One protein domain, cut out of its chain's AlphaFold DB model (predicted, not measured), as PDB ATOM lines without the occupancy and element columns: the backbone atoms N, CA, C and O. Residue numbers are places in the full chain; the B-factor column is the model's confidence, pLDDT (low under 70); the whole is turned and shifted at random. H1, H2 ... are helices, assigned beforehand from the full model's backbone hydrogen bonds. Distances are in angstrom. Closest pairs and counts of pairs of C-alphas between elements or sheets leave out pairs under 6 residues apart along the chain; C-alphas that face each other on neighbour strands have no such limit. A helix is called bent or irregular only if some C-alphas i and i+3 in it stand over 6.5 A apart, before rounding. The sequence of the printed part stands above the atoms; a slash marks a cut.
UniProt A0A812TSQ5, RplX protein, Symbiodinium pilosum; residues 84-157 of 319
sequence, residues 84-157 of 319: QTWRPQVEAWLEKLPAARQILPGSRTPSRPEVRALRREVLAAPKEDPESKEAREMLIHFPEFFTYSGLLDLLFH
ATOM      1  N   GLN A  84     176.399 175.397 201.163       92.31
ATOM      2  CA  GLN A  84     176.009 175.561 199.764       92.31
ATOM      3  C   GLN A  84     177.201 175.527 198.792       92.31
ATOM      4  O   GLN A  84     176.988 175.170 197.635       92.31
ATOM      5  N   THR A  85     178.433 175.834 199.229       91.56
ATOM      6  CA  THR A  85     179.602 175.856 198.327       91.56
ATOM      7  C   THR A  85     180.145 174.473 197.980       91.56
ATOM      8  O   THR A  85     180.683 174.300 196.893       91.56
ATOM      9  N   TRP A  86     179.994 173.478 198.862       89.62
ATOM     10  CA  TRP A  86     180.620 172.159 198.674       89.62
ATOM     11  C   TRP A  86     179.641 170.984 198.729       89.62
ATOM     12  O   TRP A  86     179.836 169.977 198.043       89.62
ATOM     13  N   ARG A  87     178.587 171.065 199.554       89.56
ATOM     14  CA  ARG A  87     177.763 169.893 199.879       89.56
ATOM     15  C   ARG A  87     176.984 169.346 198.679       89.56
ATOM     16  O   ARG A  87     177.071 168.138 198.469       89.56
ATOM     17  N   PRO A  88     176.311 170.170 197.847       90.50
ATOM     18  CA  PRO A  88     175.584 169.659 196.684       90.50
ATOM     19  C   PRO A  88     176.484 168.912 195.691       90.50
ATOM     20  O   PRO A  88     176.110 167.851 195.195       90.50
ATOM     21  N   GLN A  89     177.692 169.428 195.438       91.00
ATOM     22  CA  GLN A  89     178.664 168.787 194.550       91.00
ATOM     23  C   GLN A  89     179.135 167.444 195.114       91.00
ATOM     24  O   GLN A  89     179.179 166.442 194.397       91.00
ATOM     25  N   VAL A  90     179.463 167.409 196.407       91.19
ATOM     26  CA  VAL A  90     179.883 166.180 197.082       91.19
ATOM     27  C   VAL A  90     178.762 165.141 197.087       91.19
ATOM     28  O   VAL A  90     179.027 163.983 196.783       91.19
ATOM     29  N   GLU A  91     177.522 165.522 197.391       90.19
ATOM     30  CA  GLU A  91     176.377 164.603 197.394       90.19
ATOM     31  C   GLU A  91     176.107 164.028 196.000       90.19
ATOM     32  O   GLU A  91     176.037 162.806 195.855       90.19
ATOM     33  N   ALA A  92     176.076 164.873 194.964       90.94
ATOM     34  CA  ALA A  92     175.889 164.435 193.581       90.94
ATOM     35  C   ALA A  92     177.002 163.483 193.113       90.94
ATOM     36  O   ALA A  92     176.751 162.517 192.389       90.94
ATOM     37  N   TRP A  93     178.244 163.724 193.535       92.94
ATOM     38  CA  TRP A  93     179.355 162.826 193.243       92.94
ATOM     39  C   TRP A  93     179.252 161.506 194.018       92.94
ATOM     40  O   TRP A  93     179.435 160.429 193.443       92.94
ATOM     41  N   LEU A  94     178.908 161.564 195.308       92.19
ATOM     42  CA  LEU A  94     178.715 160.378 196.135       92.19
ATOM     43  C   LEU A  94     177.621 159.474 195.560       92.19
ATOM     44  O   LEU A  94     177.817 158.265 195.526       92.19
ATOM     45  N   GLU A  95     176.527 160.008 195.020       90.56
ATOM     46  CA  GLU A  95     175.479 159.213 194.356       90.56
ATOM     47  C   GLU A  95     175.989 158.363 193.175       90.56
ATOM     48  O   GLU A  95     175.369 157.360 192.810       90.56
ATOM     49  N   LYS A  96     177.153 158.681 192.602       90.94
ATOM     50  CA  LYS A  96     177.779 157.873 191.542       90.94
ATOM     51  C   LYS A  96     178.498 156.645 192.109       90.94
ATOM     52  O   LYS A  96     178.630 155.629 191.415       90.94
ATOM     53  N   LEU A  97     178.895 156.675 193.381       91.25
ATOM     54  CA  LEU A  97     179.641 155.603 194.041       91.25
ATOM     55  C   LEU A  97     178.721 154.435 194.459       91.25
ATOM     56  O   LEU A  97     177.692 154.658 195.107       91.25
ATOM     57  N   PRO A  98     179.054 153.173 194.117       92.56
ATOM     58  CA  PRO A  98     178.248 152.009 194.492       92.56
ATOM     59  C   PRO A  98     177.986 151.874 195.997       92.56
ATOM     60  O   PRO A  98     176.847 151.623 196.390       92.56
ATOM     61  N   ALA A  99     179.001 152.063 196.850       90.94
ATOM     62  CA  ALA A  99     178.835 151.943 198.298       90.94
ATOM     63  C   ALA A  99     177.973 153.068 198.884       90.94
ATOM     64  O   ALA A  99     177.226 152.836 199.832       90.94
ATOM     65  N   ALA A 100     178.057 154.275 198.320       87.50
ATOM     66  CA  ALA A 100     177.249 155.408 198.753       87.50
ATOM     67  C   ALA A 100     175.770 155.220 198.392       87.50
ATOM     68  O   ALA A 100     174.914 155.450 199.239       87.50
ATOM     69  N   ARG A 101     175.459 154.714 197.189       86.25
ATOM     70  CA  ARG A 101     174.076 154.448 196.742       86.25
ATOM     71  C   ARG A 101     173.293 153.495 197.643       86.25
ATOM     72  O   ARG A 101     172.072 153.538 197.662       86.25
ATOM     73  N   GLN A 102     173.978 152.627 198.386       83.69
ATOM     74  CA  GLN A 102     173.331 151.701 199.325       83.69
ATOM     75  C   GLN A 102     172.895 152.368 200.636       83.69
ATOM     76  O   GLN A 102     172.103 151.791 201.385       83.69
ATOM     77  N   ILE A 103     173.442 153.546 200.945       86.00
ATOM     78  CA  ILE A 103     173.260 154.227 202.233       86.00
ATOM     79  C   ILE A 103     172.713 155.652 202.096       86.00
ATOM     80  O   ILE A 103     172.075 156.139 203.027       86.00
ATOM     81  N   LEU A 104     172.902 156.307 200.948       81.88
ATOM     82  CA  LEU A 104     172.216 157.540 200.571       81.88
ATOM     83  C   LEU A 104     170.790 157.205 200.109       81.88
ATOM     84  O   LEU A 104     170.594 156.178 199.458       81.88
ATOM     85  N   PRO A 105     169.776 158.007 200.481       67.81
ATOM     86  CA  PRO A 105     169.849 159.382 200.996       67.81
ATOM     87  C   PRO A 105     169.912 159.508 202.537       67.81
ATOM     88  O   PRO A 105     169.541 160.538 203.087       67.81
ATOM     89  N   GLY A 106     170.356 158.477 203.270       70.25
ATOM     90  CA  GLY A 106     170.504 158.553 204.732       70.25
ATOM     91  C   GLY A 106     169.246 158.178 205.519       70.25
ATOM     92  O   GLY A 106     169.056 158.629 206.645       70.25
ATOM     93  N   SER A 107     168.393 157.309 204.968       70.50
ATOM     94  CA  SER A 107     167.164 156.823 205.626       70.50
ATOM     95  C   SER A 107     167.407 156.019 206.913       70.50
ATOM     96  O   SER A 107     166.481 155.776 207.686       70.50
ATOM     97  N   ARG A 108     168.652 155.599 207.160       84.62
ATOM     98  CA  ARG A 108     169.104 154.952 208.395       84.62
ATOM     99  C   ARG A 108     170.565 155.279 208.668       84.62
ATOM    100  O   ARG A 108     171.317 155.631 207.764       84.62
ATOM    101  N   THR A 109     171.006 155.040 209.899       85.50
ATOM    102  CA  THR A 109     172.431 155.098 210.232       85.50
ATOM    103  C   THR A 109     173.194 153.958 209.535       85.50
ATOM    104  O   THR A 109     172.857 152.784 209.744       85.50
ATOM    105  N   PRO A 110     174.231 154.251 208.731       90.31
ATOM    106  CA  PRO A 110     175.030 153.217 208.091       90.31
ATOM    107  C   PRO A 110     175.895 152.463 209.107       90.31
ATOM    108  O   PRO A 110     176.420 153.009 210.084       90.31
ATOM    109  N   SER A 111     176.066 151.170 208.865       92.38
ATOM    110  CA  SER A 111     176.898 150.280 209.665       92.38
ATOM    111  C   SER A 111     178.390 150.570 209.459       92.38
ATOM    112  O   SER A 111     178.822 151.199 208.493       92.38
ATOM    113  N   ARG A 112     179.234 150.082 210.376       94.00
ATOM    114  CA  ARG A 112     180.695 150.248 210.262       94.00
ATOM    115  C   ARG A 112     181.279 149.648 208.972       94.00
ATOM    116  O   ARG A 112     182.172 150.286 208.415       94.00
ATOM    117  N   PRO A 113     180.870 148.448 208.507       95.44
ATOM    118  CA  PRO A 113     181.306 147.928 207.212       95.44
ATOM    119  C   PRO A 113     180.941 148.840 206.038       95.44
ATOM    120  O   PRO A 113     181.812 149.102 205.216       95.44
ATOM    121  N   GLU A 114     179.720 149.373 206.004       93.94
ATOM    122  CA  GLU A 114     179.251 150.266 204.932       93.94
ATOM    123  C   GLU A 114     180.044 151.572 204.901       93.94
ATOM    124  O   GLU A 114     180.577 151.950 203.864       93.94
ATOM    125  N   VAL A 115     180.249 152.202 206.063       93.12
ATOM    126  CA  VAL A 115     181.106 153.393 206.180       93.12
ATOM    127  C   VAL A 115     182.541 153.109 205.719       93.12
ATOM    128  O   VAL A 115     183.169 153.949 205.075       93.12
ATOM    129  N   ARG A 116     183.091 151.925 206.022       94.88
ATOM    130  CA  ARG A 116     184.426 151.539 205.530       94.88
ATOM    131  C   ARG A 116     184.451 151.328 204.018       94.88
ATOM    132  O   ARG A 116     185.449 151.694 203.403       94.88
ATOM    133  N   ALA A 117     183.408 150.732 203.444       94.88
ATOM    134  CA  ALA A 117     183.289 150.527 202.003       94.88
ATOM    135  C   ALA A 117     183.217 151.872 201.271       94.88
ATOM    136  O   ALA A 117     184.052 152.124 200.408       94.88
ATOM    137  N   LEU A 118     182.338 152.773 201.725       94.19
ATOM    138  CA  LEU A 118     182.233 154.140 201.216       94.19
ATOM    139  C   LEU A 118     183.589 154.851 201.231       94.19
ATOM    140  O   LEU A 118     184.065 155.326 200.207       94.19
ATOM    141  N   ARG A 119     184.255 154.887 202.391       94.56
ATOM    142  CA  ARG A 119     185.558 155.556 202.511       94.56
ATOM    143  C   ARG A 119     186.618 154.948 201.600       94.56
ATOM    144  O   ARG A 119     187.477 155.676 201.117       94.56
ATOM    145  N   ARG A 120     186.589 153.628 201.386       95.12
ATOM    146  CA  ARG A 120     187.516 152.958 200.468       95.12
ATOM    147  C   ARG A 120     187.280 153.414 199.032       95.12
ATOM    148  O   ARG A 120     188.258 153.717 198.362       95.12
ATOM    149  N   GLU A 121     186.028 153.492 198.592       94.38
ATOM    150  CA  GLU A 121     185.685 153.994 197.255       94.38
ATOM    151  C   GLU A 121     186.101 155.457 197.082       94.38
ATOM    152  O   GLU A 121     186.799 155.768 196.125       94.38
ATOM    153  N   VAL A 122     185.800 156.323 198.056       94.00
ATOM    154  CA  VAL A 122     186.222 157.736 198.024       94.00
ATOM    155  C   VAL A 122     187.745 157.866 197.914       94.00
ATOM    156  O   VAL A 122     188.256 158.659 197.127       94.00
ATOM    157  N   LEU A 123     188.502 157.075 198.682       93.50
ATOM    158  CA  LEU A 123     189.966 157.115 198.649       93.50
ATOM    159  C   LEU A 123     190.559 156.548 197.353       93.50
ATOM    160  O   LEU A 123     191.634 156.998 196.952       93.50
ATOM    161  N   ALA A 124     189.881 155.579 196.734       92.50
ATOM    162  CA  ALA A 124     190.291 154.919 195.497       92.50
ATOM    163  C   ALA A 124     189.773 155.611 194.225       92.50
ATOM    164  O   ALA A 124     190.121 155.176 193.128       92.50
ATOM    165  N   ALA A 125     188.949 156.655 194.359       88.75
ATOM    166  CA  ALA A 125     188.358 157.344 193.224       88.75
ATOM    167  C   ALA A 125     189.427 157.882 192.250       88.75
ATOM    168  O   ALA A 125     190.500 158.313 192.701       88.75
ATOM    169  N   PRO A 126     189.160 157.861 190.927       85.44
ATOM    170  CA  PRO A 126     190.116 158.305 189.921       85.44
ATOM    171  C   PRO A 126     190.570 159.744 190.170       85.44
ATOM    172  O   PRO A 126     189.751 160.638 190.353       85.44
ATOM    173  N   LYS A 127     191.887 159.969 190.162       84.12
ATOM    174  CA  LYS A 127     192.474 161.307 190.353       84.12
ATOM    175  C   LYS A 127     192.506 162.141 189.075       84.12
ATOM    176  O   LYS A 127     192.638 163.357 189.159       84.12
ATOM    177  N   GLU A 128     192.419 161.476 187.925       85.06
ATOM    178  CA  GLU A 128     192.485 162.109 186.604       85.06
ATOM    179  C   GLU A 128     191.127 162.647 186.141       85.06
ATOM    180  O   GLU A 128     191.073 163.459 185.224       85.06
ATOM    181  N   ASP A 129     190.033 162.212 186.778       88.19
ATOM    182  CA  ASP A 129     188.707 162.786 186.571       88.19
ATOM    183  C   ASP A 129     188.568 164.064 187.422       88.19
ATOM    184  O   ASP A 129     188.628 163.963 188.652       88.19
ATOM    185  N   PRO A 130     188.410 165.260 186.818       88.12
ATOM    186  CA  PRO A 130     188.399 166.522 187.561       88.12
ATOM    187  C   PRO A 130     187.297 166.598 188.623       88.12
ATOM    188  O   PRO A 130     187.563 167.041 189.739       88.12
ATOM    189  N   GLU A 131     186.093 166.114 188.305       87.56
ATOM    190  CA  GLU A 131     184.954 166.108 189.232       87.56
ATOM    191  C   GLU A 131     185.238 165.213 190.447       87.56
ATOM    192  O   GLU A 131     185.084 165.639 191.594       87.56
ATOM    193  N   SER A 132     185.715 163.985 190.208       87.88
ATOM    194  CA  SER A 132     186.088 163.062 191.282       87.88
ATOM    195  C   SER A 132     187.254 163.568 192.108       87.88
ATOM    196  O   SER A 132     187.271 163.357 193.321       87.88
ATOM    197  N   LYS A 133     188.227 164.233 191.485       90.06
ATOM    198  CA  LYS A 133     189.356 164.826 192.196       90.06
ATOM    199  C   LYS A 133     188.881 165.901 193.171       90.06
ATOM    200  O   LYS A 133     189.237 165.824 194.344       90.06
ATOM    201  N   GLU A 134     188.066 166.843 192.708       90.00
ATOM    202  CA  GLU A 134     187.588 167.972 193.507       90.00
ATOM    203  C   GLU A 134     186.697 167.517 194.674       90.00
ATOM    204  O   GLU A 134     187.009 167.796 195.834       90.00
ATOM    205  N   ALA A 135     185.654 166.723 194.404       90.31
ATOM    206  CA  ALA A 135     184.746 166.233 195.446       90.31
ATOM    207  C   ALA A 135     185.475 165.364 196.489       90.31
ATOM    208  O   ALA A 135     185.223 165.453 197.697       90.31
ATOM    209  N   ARG A 136     186.434 164.544 196.039       92.00
ATOM    210  CA  ARG A 136     187.307 163.776 196.930       92.00
ATOM    211  C   ARG A 136     188.178 164.696 197.779       92.00
ATOM    212  O   ARG A 136     188.287 164.448 198.977       92.00
ATOM    213  N   GLU A 137     188.827 165.694 197.185       90.25
ATOM    214  CA  GLU A 137     189.696 166.642 197.893       90.25
ATOM    215  C   GLU A 137     188.925 167.415 198.969       90.25
ATOM    216  O   GLU A 137     189.401 167.489 200.105       90.25
ATOM    217  N   MET A 138     187.698 167.856 198.673       88.81
ATOM    218  CA  MET A 138     186.794 168.457 199.661       88.81
ATOM    219  C   MET A 138     186.516 167.502 200.832       88.81
ATOM    220  O   MET A 138     186.713 167.860 201.993       88.81
ATOM    221  N   LEU A 139     186.117 166.254 200.553       90.25
ATOM    222  CA  LEU A 139     185.781 165.280 201.599       90.25
ATOM    223  C   LEU A 139     186.970 164.889 202.480       90.25
ATOM    224  O   LEU A 139     186.828 164.804 203.701       90.25
ATOM    225  N   ILE A 140     188.139 164.622 201.890       91.56
ATOM    226  CA  ILE A 140     189.322 164.198 202.657       91.56
ATOM    227  C   ILE A 140     189.943 165.345 203.455       91.56
ATOM    228  O   ILE A 140     190.719 165.080 204.374       91.56
ATOM    229  N   HIS A 141     189.625 166.596 203.118       88.31
ATOM    230  CA  HIS A 141     190.044 167.754 203.897       88.31
ATOM    231  C   HIS A 141     189.345 167.798 205.266       88.31
ATOM    232  O   HIS A 141     189.886 168.351 206.223       88.31
ATOM    233  N   PHE A 142     188.175 167.166 205.406       87.75
ATOM    234  CA  PHE A 142     187.452 167.102 206.674       87.75
ATOM    235  C   PHE A 142     188.031 166.034 207.612       87.75
ATOM    236  O   PHE A 142     187.981 164.840 207.297       87.75
ATOM    237  N   PRO A 143     188.522 166.398 208.815       86.69
ATOM    238  CA  PRO A 143     188.989 165.419 209.798       86.69
ATOM    239  C   PRO A 143     187.913 164.394 210.182       86.69
ATOM    240  O   PRO A 143     188.223 163.241 210.503       86.69
ATOM    241  N   GLU A 144     186.641 164.799 210.126       87.62
ATOM    242  CA  GLU A 144     185.473 163.960 210.373       87.62
ATOM    243  C   GLU A 144     185.454 162.712 209.482       87.62
ATOM    244  O   GLU A 144     185.131 161.623 209.973       87.62
ATOM    245  N   PHE A 145     185.907 162.834 208.228       92.31
ATOM    246  CA  PHE A 145     185.940 161.753 207.243       92.31
ATOM    247  C   PHE A 145     186.689 160.510 207.747       92.31
ATOM    248  O   PHE A 145     186.351 159.368 207.418       92.31
ATOM    249  N   PHE A 146     187.707 160.696 208.592       91.00
ATOM    250  CA  PHE A 146     188.591 159.608 209.004       91.00
ATOM    251  C   PHE A 146     188.052 158.756 210.154       91.00
ATOM    252  O   PHE A 146     188.613 157.692 210.452       91.00
ATOM    253  N   THR A 147     186.939 159.151 210.769       89.44
ATOM    254  CA  THR A 147     186.336 158.430 211.896       89.44
ATOM    255  C   THR A 147     184.921 157.973 211.567       89.44
ATOM    256  O   THR A 147     184.235 158.581 210.758       89.44
ATOM    257  N   TYR A 148     184.471 156.881 212.191       90.38
ATOM    258  CA  TYR A 148     183.098 156.408 211.985       90.38
ATOM    259  C   TYR A 148     182.076 157.448 212.455       90.38
ATOM    260  O   TYR A 148     181.193 157.798 211.691       90.38
ATOM    261  N   SER A 149     182.221 157.968 213.679       85.81
ATOM    262  CA  SER A 149     181.309 158.987 214.210       85.81
ATOM    263  C   SER A 149     181.377 160.291 213.424       85.81
ATOM    264  O   SER A 149     180.336 160.825 213.091       85.81
ATOM    265  N   GLY A 150     182.577 160.759 213.070       87.81
ATOM    266  CA  GLY A 150     182.716 161.990 212.298       87.81
ATOM    267  C   GLY A 150     182.067 161.883 210.921       87.81
ATOM    268  O   GLY A 150     181.355 162.793 210.531       87.81
ATOM    269  N   LEU A 151     182.233 160.768 210.201       89.31
ATOM    270  CA  LEU A 151     181.589 160.621 208.894       89.31
ATOM    271  C   LEU A 151     180.056 160.570 209.005       89.31
ATOM    272  O   LEU A 151     179.371 161.069 208.118       89.31
ATOM    273  N   LEU A 152     179.523 159.984 210.085       87.75
ATOM    274  CA  LEU A 152     178.087 160.051 210.367       87.75
ATOM    275  C   LEU A 152     177.632 161.492 210.591       87.75
ATOM    276  O   LEU A 152     176.635 161.891 210.002       87.75
ATOM    277  N   ASP A 153     178.376 162.249 211.396       84.38
ATOM    278  CA  ASP A 153     178.080 163.656 211.670       84.38
ATOM    279  C   ASP A 153     178.176 164.505 210.390       84.38
ATOM    280  O   ASP A 153     177.335 165.363 210.176       84.38
ATOM    281  N   LEU A 154     179.148 164.220 209.514       86.44
ATOM    282  CA  LEU A 154     179.420 164.968 208.282       86.44
ATOM    283  C   LEU A 154     178.383 164.753 207.167       86.44
ATOM    284  O   LEU A 154     178.156 165.672 206.390       86.44
ATOM    285  N   LEU A 155     177.847 163.535 207.016       86.31
ATOM    286  CA  LEU A 155     177.055 163.153 205.832       86.31
ATOM    287  C   LEU A 155     175.673 162.570 206.146       86.31
ATOM    288  O   LEU A 155     174.828 162.509 205.260       86.31
ATOM    289  N   PHE A 156     175.441 162.073 207.362       80.81
ATOM    290  CA  PHE A 156     174.289 161.211 207.653       80.81
ATOM    291  C   PHE A 156     173.506 161.634 208.896       80.81
ATOM    292  O   PHE A 156     172.689 160.854 209.390       80.81
ATOM    293  N   HIS A 157     173.754 162.823 209.447       78.12
ATOM    294  CA  HIS A 157     173.088 163.230 210.673       78.12
ATOM    295  C   HIS A 157     171.652 163.711 210.373       78.12
ATOM    296  O   HIS A 157     171.469 164.776 209.789       78.12
TER     297      HIS A 157
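AT A GLANCE: This is residues 84 to 157 of the 319 residues of the protein "RplX protein" of Symbiodinium pilosum (UniProt A0A812TSQ5). A small compact ball of short helices set round a common middle, with no named helix running through that middle. H1 crosses H4 on one side, the long H3 makes another wall with the four-residue H2 packed on it, and H5 and H6 meet at a corner and cover a third side. Between H2 and H3, residues 102 to 111 make a loop with no named element. The printed part has 74 residues with six named helices, in the order H1, H2, H3, H4, H5, H6, and no named strand; the class is all helix. The whole is compact, with a radius of gyration of the C-alphas of 11.3 A, and its outline is rounded, spanning 31 by 23 by 20 A.

HOW THE PARTS SIT: H1, residues 84 to 94, is joined by a tight link to H2, residues 98 to 101. These two are close but not clearly touching; their closest C-alphas, those of Leu 94 and Ala 100, are 5.8 A apart. H2 touches H3, residues 112 to 124, where the C-alphas of Ala 99 and Leu 118, the closest of the pair, are 5.0 A apart. H1 and H3 are only just apart, with their closest C-alphas 8.2 A from each other. H4, residues 130 to 141, touches H1, and the closest C-alphas, those of Val 90 and Ala 135, are 5.1 A apart. H1 and H4 run opposite ways at a steep tilt of 68 degrees, only just short of about perpendicular. H3 and H4 are close but not clearly touching, with the closest C-alphas, those of Val 122 and Arg 136, 6.2 A apart; they run opposite ways at a steep tilt of 51 degrees. H5, residues 143 to 146, is close to H4 but not clearly touching it, and the closest C-alphas, those of Leu 139 and Phe 145, are 6.7 A apart. H5 and H6, residues 148 to 155, touch only at the corner by their link, where the C-alphas of Glu 144 and Gly 150, the closest pair, are 3.9 A apart. H6 and H3 only just touch, with 3 pairs of C-alphas within 8 A and with residues 112 to 115 of H3 alone; the closest are those of Arg 112 and Tyr 148, 6.8 A. H3 and H6 run the same way at a steep tilt of 66 degrees. H6 is apart from H1, H2 and H4. In H3, H4 and H6 every pair of O of residue i and N of residue i+4 is within hydrogen-bond range; in H1 5 of 7 are, and H2 and H5 are too short for such a pair.

IN THESE COORDINATES: H1 begins at C-alpha 84, at (176.009, 175.561, 199.764), and is 15.8 A long from first to last C-alpha. It is irregular: C-alphas 85 and 88 are 7.6 A apart. H2 follows with four residues. H3, the longest helix with 13 residues, begins at C-alpha 112, at (180.695, 150.248, 210.262), and measures 18.2 A. H4 measures 16.5 A. H5 has four residues, and H6 measures 10.9 A and ends at C-alpha 155, at (177.055, 163.153, 205.832).

THE WHOLE: The two C-alphas farthest apart, those of Arg 108 and Glu 128, are 32.8 A from each other. The first and last printed C-alphas, those of Gln 84 and His 157, are 16.7 A apart. The printed part has no cut. The link from H2 to H3 is short, the other four are tight, and no link is long. The mean pLDDT of the printed part is 88.8, and residue 105 is the one printed residue under 70.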